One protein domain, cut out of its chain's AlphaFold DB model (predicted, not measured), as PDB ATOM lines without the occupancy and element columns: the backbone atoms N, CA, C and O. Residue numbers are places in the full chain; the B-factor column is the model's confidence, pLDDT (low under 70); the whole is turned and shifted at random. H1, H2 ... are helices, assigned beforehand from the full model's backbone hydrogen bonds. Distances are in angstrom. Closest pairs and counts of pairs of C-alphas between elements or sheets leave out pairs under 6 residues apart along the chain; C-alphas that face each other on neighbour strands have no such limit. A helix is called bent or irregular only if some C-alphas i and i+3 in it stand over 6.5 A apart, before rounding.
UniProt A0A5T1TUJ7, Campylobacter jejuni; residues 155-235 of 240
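Overview. This is residues 155 to 235 of the 240 residues of a protein of Campylobacter jejuni (UniProt A0A5T1TUJ7). The short helix H2 lies in the middle, with the long helix H3 folded back beside it as a hairpin on one side and H4 crossing it on the other; the short H1, before H2, packs on the first part of H4. Residues 194 to 205, which include the last part of H3, stick out from the body, and the long link from H3 to H4 leads round to the far side of H2. The printed part has 81 residues with four named helices, in the order H1, H2, H3, H4, and no named strand; the class is all helix. The whole is loose, with a radius of gyration of the C-alphas of 14.7 A, and spans 42 by 29 by 19 A.

Along the chain. H1 is residues 155 to 160, from C-alpha 155 at (-24.219, 37.451, -32.390). H2 is residues 162 to 172, 15.4 A from first to last C-alpha. H3 is residues 175 to 201, 40.6 A long, and runs from C-alpha 175 at (-28.611, 47.025, -4.883) to C-alpha 201 at (-5.261, 50.580, -37.880). H3 is irregular, with C-alphas 179 and 182 7.3 A apart, and has a kink of 46 degrees near residue 182. H4 is residues 215 to 233, 26.8 A long, and ends with C-alpha 233 at (-34.793, 56.878, -21.889).

Arrangement. H1 and H2 are close but not clearly touching, about perpendicular at 90 degrees; their closest C-alphas, of Lys 159 and Lys 165, are 6.8 A apart. H1 touches residues 215 to 222 of H4, the same way at a steep tilt of 41 degrees, with the C-alphas of Val 155 and Ala 218 closest at 4.4 A. H2 and H3 form a helical hairpin: H2 touches residues 181 to 192 of H3, opposite ways at a shallow tilt of 22 degrees, and the closest C-alphas, of Val 166 and Ile 185, are 6.2 A apart. H2 also touches residues 225 to 229 of H4, the same way at a steep tilt of 67 degrees, with the C-alphas of Tyr 164 and Ile 225 closest at 6.6 A. The helix packing is mostly crossed, with lines at steep tilts, but only just: 1 of the 3 touching pairs is at a shallow tilt. H3 is apart from H1 and from H4. In H1, H2 and H4 every O i to N i+4 pair is within hydrogen-bond range; in H3 18 of 23 are.

Size, cuts and confidence. The C-alphas farthest apart, of Met 176 and Lys 203, are 43.1 A from each other. The printed part has no cut. The links from H1 to H2 and from H2 to H3 are tight, and the link from H3 to H4, residues 202 to 214, is long. The mean pLDDT of the printed part is 87.5, and residues 203 to 204 and residue 235 are under 70.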
ATOM      1  N   VAL A 155     -23.908  37.295 -33.822       95.81
ATOM      2  CA  VAL A 155     -24.219  37.451 -32.390       95.81
ATOM      3  C   VAL A 155     -22.995  37.942 -31.635       95.81
ATOM      4  O   VAL A 155     -23.092  38.897 -30.863       95.81
ATOM      5  N   TYR A 156     -21.834  37.326 -31.870       94.88
ATOM      6  CA  TYR A 156     -20.581  37.761 -31.255       94.88
ATOM      7  C   TYR A 156     -20.304  39.236 -31.566       94.88
ATOM      8  O   TYR A 156     -20.005  40.017 -30.663       94.88
ATOM      9  N   ARG A 157     -20.481  39.655 -32.822       92.56
ATOM     10  CA  ARG A 157     -20.279  41.048 -33.239       92.56
ATOM     11  C   ARG A 157     -21.253  42.012 -32.580       92.56
ATOM     12  O   ARG A 157     -20.805  43.054 -32.110       92.56
ATOM     13  N   VAL A 158     -22.536  41.664 -32.480       94.25
ATOM     14  CA  VAL A 158     -23.515  42.477 -31.737       94.25
ATOM     15  C   VAL A 158     -23.110  42.607 -30.269       94.25
ATOM     16  O   VAL A 158     -23.168  43.704 -29.720       94.25
ATOM     17  N   LYS A 159     -22.596  41.538 -29.645       94.69
ATOM     18  CA  LYS A 159     -22.068  41.597 -28.270       94.69
ATOM     19  C   LYS A 159     -20.851  42.523 -28.126       94.69
ATOM     20  O   LYS A 159     -20.557  42.986 -27.024       94.69
ATOM     21  N   GLN A 160     -20.137  42.815 -29.214       92.25
ATOM     22  CA  GLN A 160     -19.019  43.760 -29.201       92.25
ATOM     23  C   GLN A 160     -19.452  45.229 -29.268       92.25
ATOM     24  O   GLN A 160     -18.620  46.096 -28.975       92.25
ATOM     25  N   TYR A 161     -20.708  45.521 -29.614       92.50
ATOM     26  CA  TYR A 161     -21.224  46.887 -29.683       92.50
ATOM     27  C   TYR A 161     -21.226  47.556 -28.310       92.50
ATOM     28  O   TYR A 161     -21.475  46.914 -27.288       92.50
ATOM     29  N   LEU A 162     -20.962  48.865 -28.296       93.12
ATOM     30  CA  LEU A 162     -20.959  49.658 -27.068       93.12
ATOM     31  C   LEU A 162     -22.311  49.572 -26.350       93.12
ATOM     32  O   LEU A 162     -22.345  49.284 -25.159       93.12
ATOM     33  N   SER A 163     -23.411  49.714 -27.096       92.25
ATOM     34  CA  SER A 163     -24.774  49.612 -26.565       92.25
ATOM     35  C   SER A 163     -25.019  48.292 -25.834       92.25
ATOM     36  O   SER A 163     -25.546  48.297 -24.726       92.25
ATOM     37  N   TYR A 164     -24.576  47.162 -26.395       94.62
ATOM     38  CA  TYR A 164     -24.693  45.870 -25.721       94.62
ATOM     39  C   TYR A 164     -23.884  45.825 -24.422       94.62
ATOM     40  O   TYR A 164     -24.398  45.381 -23.399       94.62
ATOM     41  N   LYS A 165     -22.623  46.277 -24.452       94.62
ATOM     42  CA  LYS A 165     -21.731  46.255 -23.280       94.62
ATOM     43  C   LYS A 165     -22.285  47.102 -22.137       94.62
ATOM     44  O   LYS A 165     -22.311  46.632 -21.003       94.62
ATOM     45  N   VAL A 166     -22.778  48.299 -22.454       93.50
ATOM     46  CA  VAL A 166     -23.405  49.216 -21.494       93.50
ATOM     47  C   VAL A 166     -24.680  48.603 -20.918       93.50
ATOM     48  O   VAL A 166     -24.774  48.448 -19.706       93.50
ATOM     49  N   ILE A 167     -25.623  48.163 -21.760       93.19
ATOM     50  CA  ILE A 167     -26.876  47.558 -21.280       93.19
ATOM     51  C   ILE A 167     -26.613  46.305 -20.443       93.19
ATOM     52  O   ILE A 167     -27.222  46.136 -19.390       93.19
ATOM     53  N   LYS A 168     -25.676  45.442 -20.853       93.81
ATOM     54  CA  LYS A 168     -25.296  44.261 -20.068       93.81
ATOM     55  C   LYS A 168     -24.801  44.655 -18.674       93.81
ATOM     56  O   LYS A 168     -25.176  43.999 -17.705       93.81
ATOM     57  N   LYS A 169     -23.985  45.710 -18.567       93.38
ATOM     58  CA  LYS A 169     -23.490  46.204 -17.278       93.38
ATOM     59  C   LYS A 169     -24.627  46.766 -16.425       93.38
ATOM     60  O   LYS A 169     -24.760  46.336 -15.285       93.38
ATOM     61  N   ILE A 170     -25.488  47.613 -16.995       90.88
ATOM     62  CA  ILE A 170     -26.669  48.170 -16.310       90.88
ATOM     63  C   ILE A 170     -27.537  47.055 -15.721       90.88
ATOM     64  O   ILE A 170     -27.883  47.107 -14.547       90.88
ATOM     65  N   LEU A 171     -27.834  46.013 -16.502       90.25
ATOM     66  CA  LEU A 171     -28.658  44.890 -16.042       90.25
ATOM     67  C   LEU A 171     -27.969  44.000 -14.996       90.25
ATOM     68  O   LEU A 171     -28.648  43.318 -14.233       90.25
ATOM     69  N   SER A 172     -26.634  43.956 -14.981       89.94
ATOM     70  CA  SER A 172     -25.873  43.115 -14.046       89.94
ATOM     71  C   SER A 172     -25.744  43.711 -12.642       89.94
ATOM     72  O   SER A 172     -25.513  42.972 -11.687       89.94
ATOM     73  N   VAL A 173     -25.877  45.032 -12.507       88.56
ATOM     74  CA  VAL A 173     -25.673  45.740 -11.240       88.56
ATOM     75  C   VAL A 173     -26.980  45.775 -10.442       88.56
ATOM     76  O   VAL A 173     -28.012  46.228 -10.933       88.56
ATOM     77  N   LYS A 174     -26.933  45.305  -9.190       84.75
ATOM     78  CA  LYS A 174     -28.072  45.252  -8.257       84.75
ATOM     79  C   LYS A 174     -27.726  45.933  -6.927       84.75
ATOM     80  O   LYS A 174     -26.556  45.979  -6.547       84.75
ATOM     81  N   GLY A 175     -28.747  46.426  -6.218       83.19
ATOM     82  CA  GLY A 175     -28.611  47.025  -4.883       83.19
ATOM     83  C   GLY A 175     -27.702  48.262  -4.841       83.19
ATOM     84  O   GLY A 175     -27.621  49.013  -5.814       83.19
ATOM     85  N   MET A 176     -26.983  48.443  -3.727       77.50
ATOM     86  CA  MET A 176     -26.105  49.602  -3.477       77.50
ATOM     87  C   MET A 176     -24.983  49.783  -4.517       77.50
ATOM     88  O   MET A 176     -24.526  50.900  -4.749       77.50
ATOM     89  N   LYS A 177     -24.593  48.724  -5.242       81.75
ATOM     90  CA  LYS A 177     -23.581  48.802  -6.315       81.75
ATOM     91  C   LYS A 177     -24.002  49.702  -7.490       81.75
ATOM     92  O   LYS A 177     -23.152  50.060  -8.301       81.75
ATOM     93  N   LYS A 178     -25.284  50.098  -7.586       83.81
ATOM     94  CA  LYS A 178     -25.783  51.065  -8.584       83.81
ATOM     95  C   LYS A 178     -25.098  52.434  -8.488       83.81
ATOM     96  O   LYS A 178     -24.986  53.096  -9.513       83.81
ATOM     97  N   ILE A 179     -24.597  52.829  -7.314       84.12
ATOM     98  CA  ILE A 179     -23.909  54.118  -7.113       84.12
ATOM     99  C   ILE A 179     -22.644  54.215  -7.983       84.12
ATOM    100  O   ILE A 179     -22.357  55.264  -8.549       84.12
ATOM    101  N   PHE A 180     -21.934  53.099  -8.183       89.81
ATOM    102  CA  PHE A 180     -20.719  53.045  -9.005       89.81
ATOM    103  C   PHE A 180     -20.987  52.865 -10.510       89.81
ATOM    104  O   PHE A 180     -20.063  52.923 -11.323       89.81
ATOM    105  N   LEU A 181     -22.250  52.668 -10.909       90.00
ATOM    106  CA  LEU A 181     -22.635  52.390 -12.294       90.00
ATOM    107  C   LEU A 181     -22.211  53.488 -13.293       90.00
ATOM    108  O   LEU A 181     -21.773  53.124 -14.388       90.00
ATOM    109  N   PRO A 182     -22.293  54.798 -12.981       91.00
ATOM    110  CA  PRO A 182     -21.817  55.841 -13.890       91.00
ATOM    111  C   PRO A 182     -20.321  55.707 -14.209       91.00
ATOM    112  O   PRO A 182     -19.943  55.735 -15.380       91.00
ATOM    113  N   PHE A 183     -19.480  55.468 -13.195       92.69
ATOM    114  CA  PHE A 183     -18.034  55.278 -13.365       92.69
ATOM    115  C   PHE A 183     -17.719  54.035 -14.200       92.69
ATOM    116  O   PHE A 183     -16.934  54.084 -15.149       92.69
ATOM    117  N   ASP A 184     -18.406  52.932 -13.908       91.81
ATOM    118  CA  ASP A 184     -18.335  51.691 -14.674       91.81
ATOM    119  C   ASP A 184     -18.680  51.897 -16.163       91.81
ATOM    120  O   ASP A 184     -18.017  51.354 -17.054       91.81
ATOM    121  N   ILE A 185     -19.726  52.676 -16.457       93.50
ATOM    122  CA  ILE A 185     -20.140  52.991 -17.831       93.50
ATOM    123  C   ILE A 185     -19.076  53.840 -18.526       93.50
ATOM    124  O   ILE A 185     -18.703  53.512 -19.656       93.50
ATOM    125  N   ILE A 186     -18.558  54.881 -17.866       93.62
ATOM    126  CA  ILE A 186     -17.478  55.728 -18.401       93.62
ATOM    127  C   ILE A 186     -16.271  54.859 -18.769       93.62
ATOM    128  O   ILE A 186     -15.780  54.927 -19.898       93.62
ATOM    129  N   PHE A 187     -15.857  53.960 -17.876       94.12
ATOM    130  CA  PHE A 187     -14.749  53.043 -18.130       94.12
ATOM    131  C   PHE A 187     -14.999  52.138 -19.350       94.12
ATOM    132  O   PHE A 187     -14.124  51.975 -20.208       94.12
ATOM    133  N   ILE A 188     -16.209  51.581 -19.489       94.31
ATOM    134  CA  ILE A 188     -16.598  50.775 -20.659       94.31
ATOM    135  C   ILE A 188     -16.511  51.593 -21.953       94.31
ATOM    136  O   ILE A 188     -16.029  51.075 -22.968       94.31
ATOM    137  N   VAL A 189     -16.974  52.845 -21.936       93.94
ATOM    138  CA  VAL A 189     -16.945  53.747 -23.097       93.94
ATOM    139  C   VAL A 189     -15.504  54.052 -23.499       93.94
ATOM    140  O   VAL A 189     -15.156  53.844 -24.664       93.94
ATOM    141  N   LEU A 190     -14.649  54.445 -22.551       93.50
ATOM    142  CA  LEU A 190     -13.232  54.736 -22.800       93.50
ATOM    143  C   LEU A 190     -12.507  53.518 -23.381       93.50
ATOM    144  O   LEU A 190     -11.922  53.587 -24.467       93.50
ATOM    145  N   LYS A 191     -12.644  52.347 -22.743       93.31
ATOM    146  CA  LYS A 191     -12.064  51.089 -23.241       93.31
ATOM    147  C   LYS A 191     -12.574  50.738 -24.641       93.31
ATOM    148  O   LYS A 191     -11.829  50.183 -25.455       93.31
ATOM    149  N   HIS A 192     -13.838  51.021 -24.952       92.12
ATOM    150  CA  HIS A 192     -14.396  50.784 -26.283       92.12
ATOM    151  C   HIS A 192     -13.781  51.707 -27.341       92.12
ATOM    152  O   HIS A 192     -13.451  51.233 -28.431       92.12
ATOM    153  N   GLN A 193     -13.606  52.995 -27.035       89.94
ATOM    154  CA  GLN A 193     -13.008  53.970 -27.950       89.94
ATOM    155  C   GLN A 193     -11.549  53.626 -28.275       89.94
ATOM    156  O   GLN A 193     -11.186  53.582 -29.452       89.94
ATOM    157  N   ILE A 194     -10.758  53.269 -27.260       88.12
ATOM    158  CA  ILE A 194      -9.368  52.818 -27.425       88.12
ATOM    159  C   ILE A 194      -9.313  51.610 -28.375       88.12
ATOM    160  O   ILE A 194      -8.648  51.643 -29.410       88.12
ATOM    161  N   ASN A 195     -10.111  50.573 -28.101       85.69
ATOM    162  CA  ASN A 195     -10.188  49.379 -28.949       85.69
ATOM    163  C   ASN A 195     -10.641  49.673 -30.388       85.69
ATOM    164  O   ASN A 195     -10.232  48.980 -31.320       85.69
ATOM    165  N   LYS A 196     -11.518  50.662 -30.588       84.19
ATOM    166  CA  LYS A 196     -11.963  51.081 -31.922       84.19
ATOM    167  C   LYS A 196     -10.813  51.711 -32.710       84.19
ATOM    168  O   LYS A 196     -10.700  51.421 -33.898       84.19
ATOM    169  N   LYS A 197      -9.957  52.513 -32.064       81.62
ATOM    170  CA  LYS A 197      -8.765  53.123 -32.681       81.62
ATOM    171  C   LYS A 197      -7.767  52.050 -33.132       81.62
ATOM    172  O   LYS A 197      -7.431  52.018 -34.312       81.62
ATOM    173  N   TYR A 198      -7.427  51.099 -32.257       76.12
ATOM    174  CA  TYR A 198      -6.557  49.958 -32.599       76.12
ATOM    175  C   TYR A 198      -7.127  49.059 -33.704       76.12
ATOM    176  O   TYR A 198      -6.410  48.577 -34.569       76.12
ATOM    177  N   LYS A 199      -8.442  48.825 -33.726       76.81
ATOM    178  CA  LYS A 199      -9.058  48.023 -34.798       76.81
ATOM    179  C   LYS A 199      -9.160  48.761 -36.128       76.81
ATOM    180  O   LYS A 199      -9.385  48.104 -37.132       76.81
ATOM    181  N   LYS A 200      -9.060  50.093 -36.142       73.88
ATOM    182  CA  LYS A 200      -9.067  50.887 -37.377       73.88
ATOM    183  C   LYS A 200      -7.699  50.864 -38.064       73.88
ATOM    184  O   LYS A 200      -7.662  50.944 -39.286       73.88
ATOM    185  N   SER A 201      -6.607  50.730 -37.307       70.75
ATOM    186  CA  SER A 201      -5.261  50.580 -37.880       70.75
ATOM    187  C   SER A 201      -5.045  49.213 -38.537       70.75
ATOM    188  O   SER A 201      -4.268  49.108 -39.476       70.75
ATOM    189  N   ILE A 202      -5.783  48.180 -38.113       70.62
ATOM    190  CA  ILE A 202      -5.782  46.854 -38.746       70.62
ATOM    191  C   ILE A 202      -6.913  46.801 -39.783       70.62
ATOM    192  O   ILE A 202      -8.093  46.812 -39.431       70.62
ATOM    193  N   LYS A 203      -6.569  46.738 -41.073       57.47
ATOM    194  CA  LYS A 203      -7.477  46.835 -42.237       57.47
ATOM    195  C   LYS A 203      -8.400  45.610 -42.443       57.47
ATOM    196  O   LYS A 203      -8.604  45.165 -43.564       57.47
ATOM    197  N   ASN A 204      -9.014  45.062 -41.393       65.88
ATOM    198  CA  ASN A 204      -9.948  43.938 -41.534       65.88
ATOM    199  C   ASN A 204     -11.360  44.433 -41.878       65.88
ATOM    200  O   ASN A 204     -12.138  44.816 -40.995       65.88
ATOM    201  N   GLN A 205     -11.709  44.387 -43.167       70.31
ATOM    202  CA  GLN A 205     -13.084  44.574 -43.629       70.31
ATOM    203  C   GLN A 205     -13.957  43.434 -43.094       70.31
ATOM    204  O   GLN A 205     -13.827  42.273 -43.471       70.31
ATOM    205  N   LYS A 206     -14.849  43.760 -42.156       81.62
ATOM    206  CA  LYS A 206     -15.821  42.801 -41.626       81.62
ATOM    207  C   LYS A 206     -17.015  42.747 -42.565       81.62
ATOM    208  O   LYS A 206     -17.596  43.794 -42.840       81.62
ATOM    209  N   LEU A 207     -17.433  41.540 -42.939       86.19
ATOM    210  CA  LEU A 207     -18.669  41.311 -43.687       86.19
ATOM    211  C   LEU A 207     -19.876  41.985 -42.999       86.19
ATOM    212  O   LEU A 207     -19.862  42.163 -41.777       86.19
ATOM    213  N   PRO A 208     -20.938  42.370 -43.715       90.00
ATOM    214  CA  PRO A 208     -22.207  42.774 -43.098       90.00
ATOM    215  C   PRO A 208     -22.838  41.645 -42.257       90.00
ATOM    216  O   PRO A 208     -22.452  40.484 -42.379       90.00
ATOM    217  N   LEU A 209     -23.752  41.957 -41.329       92.44
ATOM    218  CA  LEU A 209     -24.273  40.953 -40.374       92.44
ATOM    219  C   LEU A 209     -25.120  39.871 -41.055       92.44
ATOM    220  O   LEU A 209     -25.157  38.738 -40.589       92.44
ATOM    221  N   GLU A 210     -25.791  40.227 -42.140       91.19
ATOM    222  CA  GLU A 210     -26.651  39.373 -42.957       91.19
ATOM    223  C   GLU A 210     -25.889  38.287 -43.733       91.19
ATOM    224  O   GLU A 210     -26.506  37.387 -44.293       91.19
ATOM    225  N   PHE A 211     -24.553  38.321 -43.717       91.62
ATOM    226  CA  PHE A 211     -23.697  37.274 -44.284       91.62
ATOM    227  C   PHE A 211     -23.429  36.118 -43.312       91.62
ATOM    228  O   PHE A 211     -22.719  35.183 -43.665       91.62
ATOM    229  N   TYR A 212     -23.951  36.184 -42.086       93.81
ATOM    230  CA  TYR A 212     -23.690  35.184 -41.056       93.81
ATOM    231  C   TYR A 212     -24.938  34.352 -40.755       93.81
ATOM    232  O   TYR A 212     -26.030  34.894 -40.602       93.81
ATOM    233  N   LYS A 213     -24.764  33.047 -40.535       93.88
ATOM    234  CA  LYS A 213     -25.845  32.089 -40.233       93.88
ATOM    235  C   LYS A 213     -26.638  32.455 -38.974       93.88
ATOM    236  O   LYS A 213     -27.837  32.209 -38.873       93.88
ATOM    237  N   ASP A 214     -25.985  33.067 -37.984       94.19
ATOM    238  CA  ASP A 214     -26.610  33.501 -36.730       94.19
ATOM    239  C   ASP A 214     -27.224  34.914 -36.790       94.19
ATOM    240  O   ASP A 214     -27.602  35.466 -35.749       94.19
ATOM    241  N   TYR A 215     -27.388  35.486 -37.990       94.12
ATOM    242  CA  TYR A 215     -27.986  36.806 -38.226       94.12
ATOM    243  C   TYR A 215     -29.315  37.003 -37.490       94.12
ATOM    244  O   TYR A 215     -29.482  37.970 -36.745       94.12
ATOM    245  N   GLN A 216     -30.238  36.048 -37.603       91.25
ATOM    246  CA  GLN A 216     -31.557  36.132 -36.964       91.25
ATOM    247  C   GLN A 216     -31.473  36.226 -35.433       91.25
ATOM    248  O   GLN A 216     -32.199  36.996 -34.794       91.25
ATOM    249  N   LYS A 217     -30.538  35.493 -34.818       93.19
ATOM    250  CA  LYS A 217     -30.275  35.588 -33.372       93.19
ATOM    251  C   LYS A 217     -29.695  36.962 -33.021       93.19
ATOM    252  O   LYS A 217     -30.082  37.550 -32.009       93.19
ATOM    253  N   ALA A 218     -28.815  37.495 -33.866       93.88
ATOM    254  CA  ALA A 218     -28.201  38.806 -33.685       93.88
ATOM    255  C   ALA A 218     -29.225  39.952 -33.776       93.88
ATOM    256  O   ALA A 218     -29.198  40.859 -32.943       93.88
ATOM    257  N   ILE A 219     -30.173  39.892 -34.719       90.94
ATOM    258  CA  ILE A 219     -31.260  40.876 -34.844       90.94
ATOM    259  C   ILE A 219     -32.169  40.854 -33.614       90.94
ATOM    260  O   ILE A 219     -32.414  41.905 -33.021       90.94
ATOM    261  N   ARG A 220     -32.584  39.672 -33.140       90.75
ATOM    262  CA  ARG A 220     -33.354  39.547 -31.886       90.75
ATOM    263  C   ARG A 220     -32.619  40.154 -30.697       90.75
ATOM    264  O   ARG A 220     -33.234  40.828 -29.872       90.75
ATOM    265  N   LEU A 221     -31.306  39.944 -30.614       92.88
ATOM    266  CA  LEU A 221     -30.478  40.541 -29.572       92.88
ATOM    267  C   LEU A 221     -30.481  42.073 -29.666       92.88
ATOM    268  O   LEU A 221     -30.715  42.737 -28.659       92.88
ATOM    269  N   LYS A 222     -30.300  42.639 -30.868       90.81
ATOM    270  CA  LYS A 222     -30.378  44.093 -31.096       90.81
ATOM    271  C   LYS A 222     -31.739  44.668 -30.703       90.81
ATOM    272  O   LYS A 222     -31.774  45.687 -30.018       90.81
ATOM    273  N   MET A 223     -32.837  44.012 -31.079       88.12
ATOM    274  CA  MET A 223     -34.190  44.462 -30.729       88.12
ATOM    275  C   MET A 223     -34.413  44.483 -29.213       88.12
ATOM    276  O   MET A 223     -34.954  45.453 -28.689       88.12
ATOM    277  N   LYS A 224     -33.936  43.460 -28.487       90.19
ATOM    278  CA  LYS A 224     -33.994  43.438 -27.014       90.19
ATOM    279  C   LYS A 224     -33.242  44.619 -26.396       90.19
ATOM    280  O   LYS A 224     -33.797  45.300 -25.539       90.19
ATOM    281  N   ILE A 225     -32.016  44.890 -26.854       91.12
ATOM    282  CA  ILE A 225     -31.210  46.037 -26.392       91.12
ATOM    283  C   ILE A 225     -31.959  47.349 -26.644       91.12
ATOM    284  O   ILE A 225     -32.072  48.167 -25.739       91.12
ATOM    285  N   PHE A 226     -32.489  47.538 -27.854       86.81
ATOM    286  CA  PHE A 226     -33.207  48.755 -28.228       86.81
ATOM    287  C   PHE A 226     -34.458  48.973 -27.370       86.81
ATOM    288  O   PHE A 226     -34.678  50.074 -26.871       86.81
ATOM    289  N   LYS A 227     -35.231  47.911 -27.108       87.19
ATOM    290  CA  LYS A 227     -36.385  47.972 -26.203       87.19
ATOM    291  C   LYS A 227     -35.976  48.444 -24.807       87.19
ATOM    292  O   LYS A 227     -36.646  49.302 -24.247       87.19
ATOM    293  N   ILE A 228     -34.869  47.933 -24.267       87.94
ATOM    294  CA  ILE A 228     -34.359  48.353 -22.954       87.94
ATOM    295  C   ILE A 228     -33.932  49.824 -22.979       87.94
ATOM    296  O   ILE A 228     -34.326  50.575 -22.094       87.94
ATOM    297  N   ILE A 229     -33.195  50.260 -24.005       86.12
ATOM    298  CA  ILE A 229     -32.795  51.669 -24.168       86.12
ATOM    299  C   ILE A 229     -34.024  52.588 -24.191       86.12
ATOM    300  O   ILE A 229     -34.034  53.618 -23.517       86.12
ATOM    301  N   ASN A 230     -35.088  52.202 -24.897       82.44
ATOM    302  CA  ASN A 230     -36.338  52.965 -24.937       82.44
ATOM    303  C   ASN A 230     -37.045  53.027 -23.576       82.44
ATOM    304  O   ASN A 230     -37.676  54.030 -23.259       82.44
ATOM    305  N   ILE A 231     -36.957  51.975 -22.760       84.62
ATOM    306  CA  ILE A 231     -37.523  51.980 -21.404       84.62
ATOM    307  C   ILE A 231     -36.694  52.892 -20.483       84.62
ATOM    308  O   ILE A 231     -37.276  53.670 -19.727       84.62
ATOM    309  N   ILE A 232     -35.358  52.828 -20.570       81.50
ATOM    310  CA  ILE A 232     -34.441  53.666 -19.777       81.50
ATOM    311  C   ILE A 232     -34.635  55.147 -20.125       81.50
ATOM    312  O   ILE A 232     -34.829  55.958 -19.227       81.50
ATOM    313  N   SER A 233     -34.631  55.491 -21.414       76.50
ATOM    314  CA  SER A 233     -34.793  56.878 -21.889       76.50
ATOM    315  C   SER A 233     -36.156  57.482 -21.549       76.50
ATOM    316  O   SER A 233     -36.248  58.684 -21.337       76.50
ATOM    317  N   LYS A 234     -37.205  56.660 -21.429       76.88
ATOM    318  CA  LYS A 234     -38.537  57.083 -20.962       76.88
ATOM    319  C   LYS A 234     -38.687  57.072 -19.430       76.88
ATOM    320  O   LYS A 234     -39.806  57.186 -18.940       76.88
ATOM    321  N   GLY A 235     -37.605  56.871 -18.671       60.78
ATOM    322  CA  GLY A 235     -37.595  56.947 -17.203       60.78
ATOM    323  C   GLY A 235     -38.314  55.810 -16.462       60.78
ATOM    324  O   GLY A 235     -38.442  55.861 -15.243       60.78
TER     325      GLY A 235